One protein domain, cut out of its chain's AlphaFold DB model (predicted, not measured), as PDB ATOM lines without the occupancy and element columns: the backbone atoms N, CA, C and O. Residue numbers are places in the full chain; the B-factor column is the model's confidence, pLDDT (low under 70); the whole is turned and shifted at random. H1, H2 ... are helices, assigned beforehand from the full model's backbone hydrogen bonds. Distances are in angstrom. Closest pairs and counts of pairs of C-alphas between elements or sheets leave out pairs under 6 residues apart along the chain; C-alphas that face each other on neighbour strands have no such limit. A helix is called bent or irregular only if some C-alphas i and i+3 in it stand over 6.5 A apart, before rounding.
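AT A GLANCE: This is residues 92 to 141 of the 301 residues of an uncharacterized protein of Puccinia graminis f. sp. tritici (strain CRL 75-36-700-3 / race SCCL) (UniProt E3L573). What shape does the printed part make? It is a flat, wide, open U with no packed core: H1 makes one side, the arm H2a of the bent helix H2 makes the base, and the arm H2b makes the other side, with residues 135 to 141 as a tail beyond it. What is it made of? The printed part has 50 residues with two named helices, H1 then H2, and no named strand; its class is all helix. How large is it? It is extended, with a radius of gyration of the C-alphas of 17.5 A, and the C-alphas span 47 by 27 by 8 A.

HOW THE PARTS SIT: How does H1, residues 92 to 102, stand to H2a, residues 104 to 119? They are close but not clearly touching; their closest C-alphas, those of Tyr 100 and Tyr 106, are 6.8 A apart. They run the same way at a steep tilt of 50 degrees. Where does H2b, residues 122 to 134, stand? H2b and H1 are apart. The lines of H2a and H2b stand at a steep tilt of 68 degrees, only just short of about perpendicular. What do the backbones show? In H1, H2a and H2b every O i to N i+4 pair is within hydrogen-bond range.

IN THESE COORDINATES: Where does H1 begin? C-alpha 92 is at (141.150, 154.218, 125.402), and H1 is 14.8 A long from first to last C-alpha. Where is H2 bent? By its hydrogen bonds H2, residues 104 to 134, was assigned as one helix, but C-alphas 119 and 122 are 7.8 A apart; residues 120 and 121 belong to neither arm. How long are its arms? From first to last C-alpha H2a is 22.7 A long and H2b 18.5 A, ending with C-alpha 134 at (100.597, 152.061, 100.443).

THE WHOLE: Which C-alphas are farthest apart? Those of Thr 92 and Lys 134, at 47.7 A. Is there a cut or a long link? The printed part has no cut, and the link from H1 to H2 is tight, with 1 residue. How confident is the model? The mean pLDDT of the printed part is 90.0, and no printed residue is under 70.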
ATOM      1  N   THR A  92     141.070 155.666 125.654       75.94
ATOM      2  CA  THR A  92     141.150 154.218 125.402       75.94
ATOM      3  C   THR A  92     139.886 153.664 124.760       75.94
ATOM      4  O   THR A  92     140.000 152.812 123.887       75.94
ATOM      5  N   ARG A  93     138.686 154.142 125.114       78.56
ATOM      6  CA  ARG A  93     137.442 153.670 124.480       78.56
ATOM      7  C   ARG A  93     137.301 154.171 123.042       78.56
ATOM      8  O   ARG A  93     136.874 153.407 122.175       78.56
ATOM      9  N   ILE A  94     137.654 155.430 122.785       81.00
ATOM     10  CA  ILE A  94     137.659 156.002 121.430       81.00
ATOM     11  C   ILE A  94     138.720 155.301 120.576       81.00
ATOM     12  O   ILE A  94     138.431 154.903 119.448       81.00
ATOM     13  N   GLN A  95     139.907 155.061 121.131       81.88
ATOM     14  CA  GLN A  95     140.982 154.326 120.474       81.88
ATOM     15  C   GLN A  95     140.570 152.880 120.189       81.88
ATOM     16  O   GLN A  95     140.732 152.421 119.069       81.88
ATOM     17  N   GLN A  96     139.936 152.188 121.141       86.12
ATOM     18  CA  GLN A  96     139.406 150.833 120.945       86.12
ATOM     19  C   GLN A  96     138.356 150.770 119.829       86.12
ATOM     20  O   GLN A  96     138.382 149.845 119.020       86.12
ATOM     21  N   LEU A  97     137.437 151.739 119.764       86.62
ATOM     22  CA  LEU A  97     136.457 151.830 118.674       86.62
ATOM     23  C   LEU A  97     137.134 152.132 117.334       86.62
ATOM     24  O   LEU A  97     136.811 151.508 116.326       86.62
ATOM     25  N   THR A  98     138.107 153.040 117.332       87.00
ATOM     26  CA  THR A  98     138.889 153.393 116.142       87.00
ATOM     27  C   THR A  98     139.671 152.185 115.626       87.00
ATOM     28  O   THR A  98     139.628 151.881 114.434       87.00
ATOM     29  N   ASP A  99     140.328 151.443 116.515       89.19
ATOM     30  CA  ASP A  99     141.066 150.221 116.194       89.19
ATOM     31  C   ASP A  99     140.121 149.119 115.702       89.19
ATOM     32  O   ASP A  99     140.434 148.416 114.738       89.19
ATOM     33  N   TYR A 100     138.929 149.007 116.299       89.31
ATOM     34  CA  TYR A 100     137.884 148.096 115.839       89.31
ATOM     35  C   TYR A 100     137.430 148.422 114.410       89.31
ATOM     36  O   TYR A 100     137.415 147.523 113.567       89.31
ATOM     37  N   PHE A 101     137.128 149.686 114.100       87.62
ATOM     38  CA  PHE A 101     136.725 150.095 112.749       87.62
ATOM     39  C   PHE A 101     137.858 149.953 111.725       87.62
ATOM     40  O   PHE A 101     137.620 149.613 110.565       87.62
ATOM     41  N   ARG A 102     139.112 150.131 112.154       89.12
ATOM     42  CA  ARG A 102     140.294 149.902 111.310       89.12
ATOM     43  C   ARG A 102     140.652 148.424 111.153       89.12
ATOM     44  O   ARG A 102     141.434 148.097 110.252       89.12
ATOM     45  N   SER A 103     140.093 147.541 111.981       93.00
ATOM     46  CA  SER A 103     140.386 146.109 111.950       93.00
ATOM     47  C   SER A 103     139.989 145.470 110.616       93.00
ATOM     48  O   SER A 103     138.955 145.776 110.018       93.00
ATOM     49  N   GLU A 104     140.795 144.512 110.159       94.25
ATOM     50  CA  GLU A 104     140.503 143.751 108.936       94.25
ATOM     51  C   GLU A 104     139.211 142.938 109.048       94.25
ATOM     52  O   GLU A 104     138.528 142.709 108.053       94.25
ATOM     53  N   HIS A 105     138.842 142.532 110.264       92.25
ATOM     54  CA  HIS A 105     137.579 141.853 110.514       92.25
ATOM     55  C   HIS A 105     136.378 142.758 110.196       92.25
ATOM     56  O   HIS A 105     135.507 142.357 109.423       92.25
ATOM     57  N   TYR A 106     136.346 143.982 110.737       90.62
ATOM     58  CA  TYR A 106     135.254 144.928 110.486       90.62
ATOM     59  C   TYR A 106     135.155 145.299 109.003       90.62
ATOM     60  O   TYR A 106     134.073 145.218 108.420       90.62
ATOM     61  N   LYS A 107     136.291 145.598 108.357       93.00
ATOM     62  CA  LYS A 107     136.337 145.883 106.913       93.00
ATOM     63  C   LYS A 107     135.779 144.730 106.080       93.00
ATOM     64  O   LYS A 107     134.957 144.953 105.195       93.00
ATOM     65  N   ARG A 108     136.183 143.484 106.369       93.25
ATOM     66  CA  ARG A 108     135.660 142.294 105.673       93.25
ATOM     67  C   ARG A 108     134.163 142.113 105.897       93.25
ATOM     68  O   ARG A 108     133.463 141.796 104.939       93.25
ATOM     69  N   LYS A 109     133.680 142.337 107.124       91.44
ATOM     70  CA  LYS A 109     132.251 142.285 107.453       91.44
ATOM     71  C   LYS A 109     131.463 143.308 106.628       91.44
ATOM     72  O   LYS A 109     130.540 142.906 105.930       91.44
ATOM     73  N   LYS A 110     131.883 144.579 106.609       91.44
ATOM     74  CA  LYS A 110     131.234 145.637 105.809       91.44
ATOM     75  C   LYS A 110     131.254 145.340 104.305       91.44
ATOM     76  O   LYS A 110     130.242 145.508 103.638       91.44
ATOM     77  N   LEU A 111     132.368 144.835 103.768       92.12
ATOM     78  CA  LEU A 111     132.447 144.440 102.353       92.12
ATOM     79  C   LEU A 111     131.501 143.282 102.007       92.12
ATOM     80  O   LEU A 111     130.970 143.240 100.899       92.12
ATOM     81  N   LEU A 112     131.320 142.324 102.919       92.69
ATOM     82  CA  LEU A 112     130.373 141.228 102.726       92.69
ATOM     83  C   LEU A 112     128.928 141.726 102.811       92.69
ATOM     84  O   LEU A 112     128.117 141.359 101.967       92.69
ATOM     85  N   GLU A 113     128.627 142.586 103.785       90.38
ATOM     86  CA  GLU A 113     127.321 143.239 103.912       90.38
ATOM     87  C   GLU A 113     126.958 144.001 102.633       90.38
ATOM     88  O   GLU A 113     125.861 143.800 102.117       90.38
ATOM     89  N   GLU A 114     127.884 144.772 102.050       91.44
ATOM     90  CA  GLU A 114     127.584 145.504 100.812       91.44
ATOM     91  C   GLU A 114     127.429 144.621  99.580       91.44
ATOM     92  O   GLU A 114     126.607 144.933  98.716       91.44
ATOM     93  N   LYS A 115     128.140 143.492  99.506       93.88
ATOM     94  CA  LYS A 115     127.890 142.491  98.458       93.88
ATOM     95  C   LYS A 115     126.500 141.882  98.597       93.88
ATOM     96  O   LYS A 115     125.757 141.854  97.621       93.88
ATOM     97  N   ASN A 116     126.133 141.467  99.808       92.44
ATOM     98  CA  ASN A 116     124.818 140.894 100.077       92.44
ATOM     99  C   ASN A 116     123.707 141.895  99.739       92.44
ATOM    100  O   ASN A 116     122.723 141.532  99.100       92.44
ATOM    101  N   TRP A 117     123.874 143.163 100.125       92.44
ATOM    102  CA  TRP A 117     122.915 144.203  99.782       92.44
ATOM    103  C   TRP A 117     122.851 144.462  98.281       92.44
ATOM    104  O   TRP A 117     121.750 144.604  97.762       92.44
ATOM    105  N   ALA A 118     123.980 144.482  97.570       91.62
ATOM    106  CA  ALA A 118     123.991 144.644  96.118       91.62
ATOM    107  C   ALA A 118     123.211 143.532  95.391       91.62
ATOM    108  O   ALA A 118     122.547 143.813  94.400       91.62
ATOM    109  N   GLU A 119     123.236 142.297  95.900       93.94
ATOM    110  CA  GLU A 119     122.488 141.173  95.321       93.94
ATOM    111  C   GLU A 119     120.966 141.309  95.485       93.94
ATOM    112  O   GLU A 119     120.210 140.866  94.618       93.94
ATOM    113  N   VAL A 120     120.501 141.909  96.586       93.00
ATOM    114  CA  VAL A 120     119.064 141.974  96.924       93.00
ATOM    115  C   VAL A 120     118.440 143.355  96.728       93.00
ATOM    116  O   VAL A 120     117.216 143.485  96.838       93.00
ATOM    117  N   TYR A 121     119.250 144.382  96.452       91.69
ATOM    118  CA  TYR A 121     118.833 145.785  96.473       91.69
ATOM    119  C   TYR A 121     117.633 146.054  95.569       91.69
ATOM    120  O   TYR A 121     116.636 146.569  96.055       91.69
ATOM    121  N   ASP A 122     117.674 145.653  94.298       91.19
ATOM    122  CA  ASP A 122     116.609 145.980  93.337       91.19
ATOM    123  C   ASP A 122     115.244 145.413  93.762       91.19
ATOM    124  O   ASP A 122     114.210 146.090  93.699       91.19
ATOM    125  N   ALA A 123     115.239 144.174  94.258       92.25
ATOM    126  CA  ALA A 123     114.032 143.521  94.754       92.25
ATOM    127  C   ALA A 123     113.509 144.188  96.040       92.25
ATOM    128  O   ALA A 123     112.297 144.388  96.201       92.25
ATOM    129  N   MET A 124     114.419 144.555  96.947       91.25
ATOM    130  CA  MET A 124     114.085 145.247  98.192       91.25
ATOM    131  C   MET A 124     113.606 146.672  97.958       91.25
ATOM    132  O   MET A 124     112.593 147.053  98.535       91.25
ATOM    133  N   PHE A 125     114.242 147.421  97.064       92.00
ATOM    134  CA  PHE A 125     113.860 148.783  96.716       92.00
ATOM    135  C   PHE A 125     112.456 148.833  96.106       92.00
ATOM    136  O   PHE A 125     111.617 149.621  96.542       92.00
ATOM    137  N   SER A 126     112.156 147.937  95.157       92.44
ATOM    138  CA  SER A 126     110.811 147.827  94.578       92.44
ATOM    139  C   SER A 126     109.755 147.549  95.653       92.44
ATOM    140  O   SER A 126     108.733 148.236  95.725       92.44
ATOM    141  N   SER A 127     110.032 146.595  96.548       91.50
ATOM    142  CA  SER A 127     109.137 146.260  97.663       91.50
ATOM    143  C   SER A 127     108.975 147.435  98.635       91.50
ATOM    144  O   SER A 127     107.861 147.758  99.045       91.50
ATOM    145  N   PHE A 128     110.074 148.114  98.961       92.56
ATOM    146  CA  PHE A 128     110.110 149.273  99.845       92.56
ATOM    147  C   PHE A 128     109.255 150.420  99.304       92.56
ATOM    148  O   PHE A 128     108.379 150.903 100.020       92.56
ATOM    149  N   LYS A 129     109.431 150.817  98.035       93.00
ATOM    150  CA  LYS A 129     108.645 151.913  97.442       93.00
ATOM    151  C   LYS A 129     107.168 151.552  97.308       93.00
ATOM    152  O   LYS A 129     106.322 152.408  97.556       93.00
ATOM    153  N   GLN A 130     106.830 150.302  96.989       92.75
ATOM    154  CA  GLN A 130     105.430 149.857  96.986       92.75
ATOM    155  C   GLN A 130     104.791 149.977  98.374       92.75
ATOM    156  O   GLN A 130     103.662 150.457  98.493       92.75
ATOM    157  N   CYS A 131     105.505 149.561  99.422       90.81
ATOM    158  CA  CYS A 131     105.028 149.698 100.792       90.81
ATOM    159  C   CYS A 131     104.922 151.169 101.214       90.81
ATOM    160  O   CYS A 131     103.889 151.542 101.758       90.81
ATOM    161  N   ALA A 132     105.912 152.006 100.888       91.88
ATOM    162  CA  ALA A 132     105.878 153.441 101.165       91.88
ATOM    163  C   ALA A 132     104.658 154.112 100.512       91.88
ATOM    164  O   ALA A 132     103.938 154.863 101.159       91.88
ATOM    165  N   VAL A 133     104.337 153.785  99.255       92.88
ATOM    166  CA  VAL A 133     103.129 154.308  98.590       92.88
ATOM    167  C   VAL A 133     101.855 153.872  99.318       92.88
ATOM    168  O   VAL A 133     100.978 154.699  99.569       92.88
ATOM    169  N   LYS A 134     101.753 152.590  99.699       90.81
ATOM    170  CA  LYS A 134     100.597 152.061 100.443       90.81
ATOM    171  C   LYS A 134     100.396 152.762 101.784       90.81
ATOM    172  O   LYS A 134      99.255 152.958 102.186       90.81
ATOM    173  N   THR A 135     101.477 153.147 102.456       90.06
ATOM    174  CA  THR A 135     101.458 153.754 103.795       90.06
ATOM    175  C   THR A 135     101.567 155.280 103.790       90.06
ATOM    176  O   THR A 135     101.698 155.869 104.859       90.06
ATOM    177  N   ALA A 136     101.481 155.921 102.615       90.62
ATOM    178  CA  ALA A 136     101.725 157.356 102.427       90.62
ATOM    179  C   ALA A 136     103.046 157.809 103.063       90.62
ATOM    180  O   ALA A 136     103.077 158.609 103.996       90.62
ATOM    181  N   ASP A 137     104.123 157.227 102.548       90.12
ATOM    182  CA  ASP A 137     105.499 157.411 102.994       90.12
ATOM    183  C   ASP A 137     105.679 157.161 104.493       90.12
ATOM    184  O   ASP A 137     106.364 157.891 105.200       90.12
ATOM    185  N   TRP A 138     105.009 156.115 104.990       87.44
ATOM    186  CA  TRP A 138     105.033 155.740 106.405       87.44
ATOM    187  C   TRP A 138     104.518 156.841 107.346       87.44
ATOM    188  O   TRP A 138     104.824 156.803 108.533       87.44
ATOM    189  N   GLY A 139     103.758 157.816 106.838       87.06
ATOM    190  CA  GLY A 139     103.297 158.977 107.603       87.06
ATOM    191  C   GLY A 139     101.812 158.960 107.969       87.06
ATOM    192  O   GLY A 139     101.375 159.794 108.758       87.06
ATOM    193  N   ASP A 140     101.023 158.043 107.405       87.62
ATOM    194  CA  ASP A 140      99.572 157.995 107.606       87.62
ATOM    195  C   ASP A 140      99.174 156.857 108.550       87.62
ATOM    196  O   ASP A 140      99.359 155.668 108.253       87.62
ATOM    197  N   GLU A 141      98.604 157.246 109.695       85.19
ATOM    198  CA  GLU A 141      98.300 156.319 110.773       85.19
ATOM    199  C   GLU A 141      97.240 155.276 110.406       85.19
ATOM    200  O   GLU A 141      97.303 154.126 110.850       85.19
TER     201      GLU A 141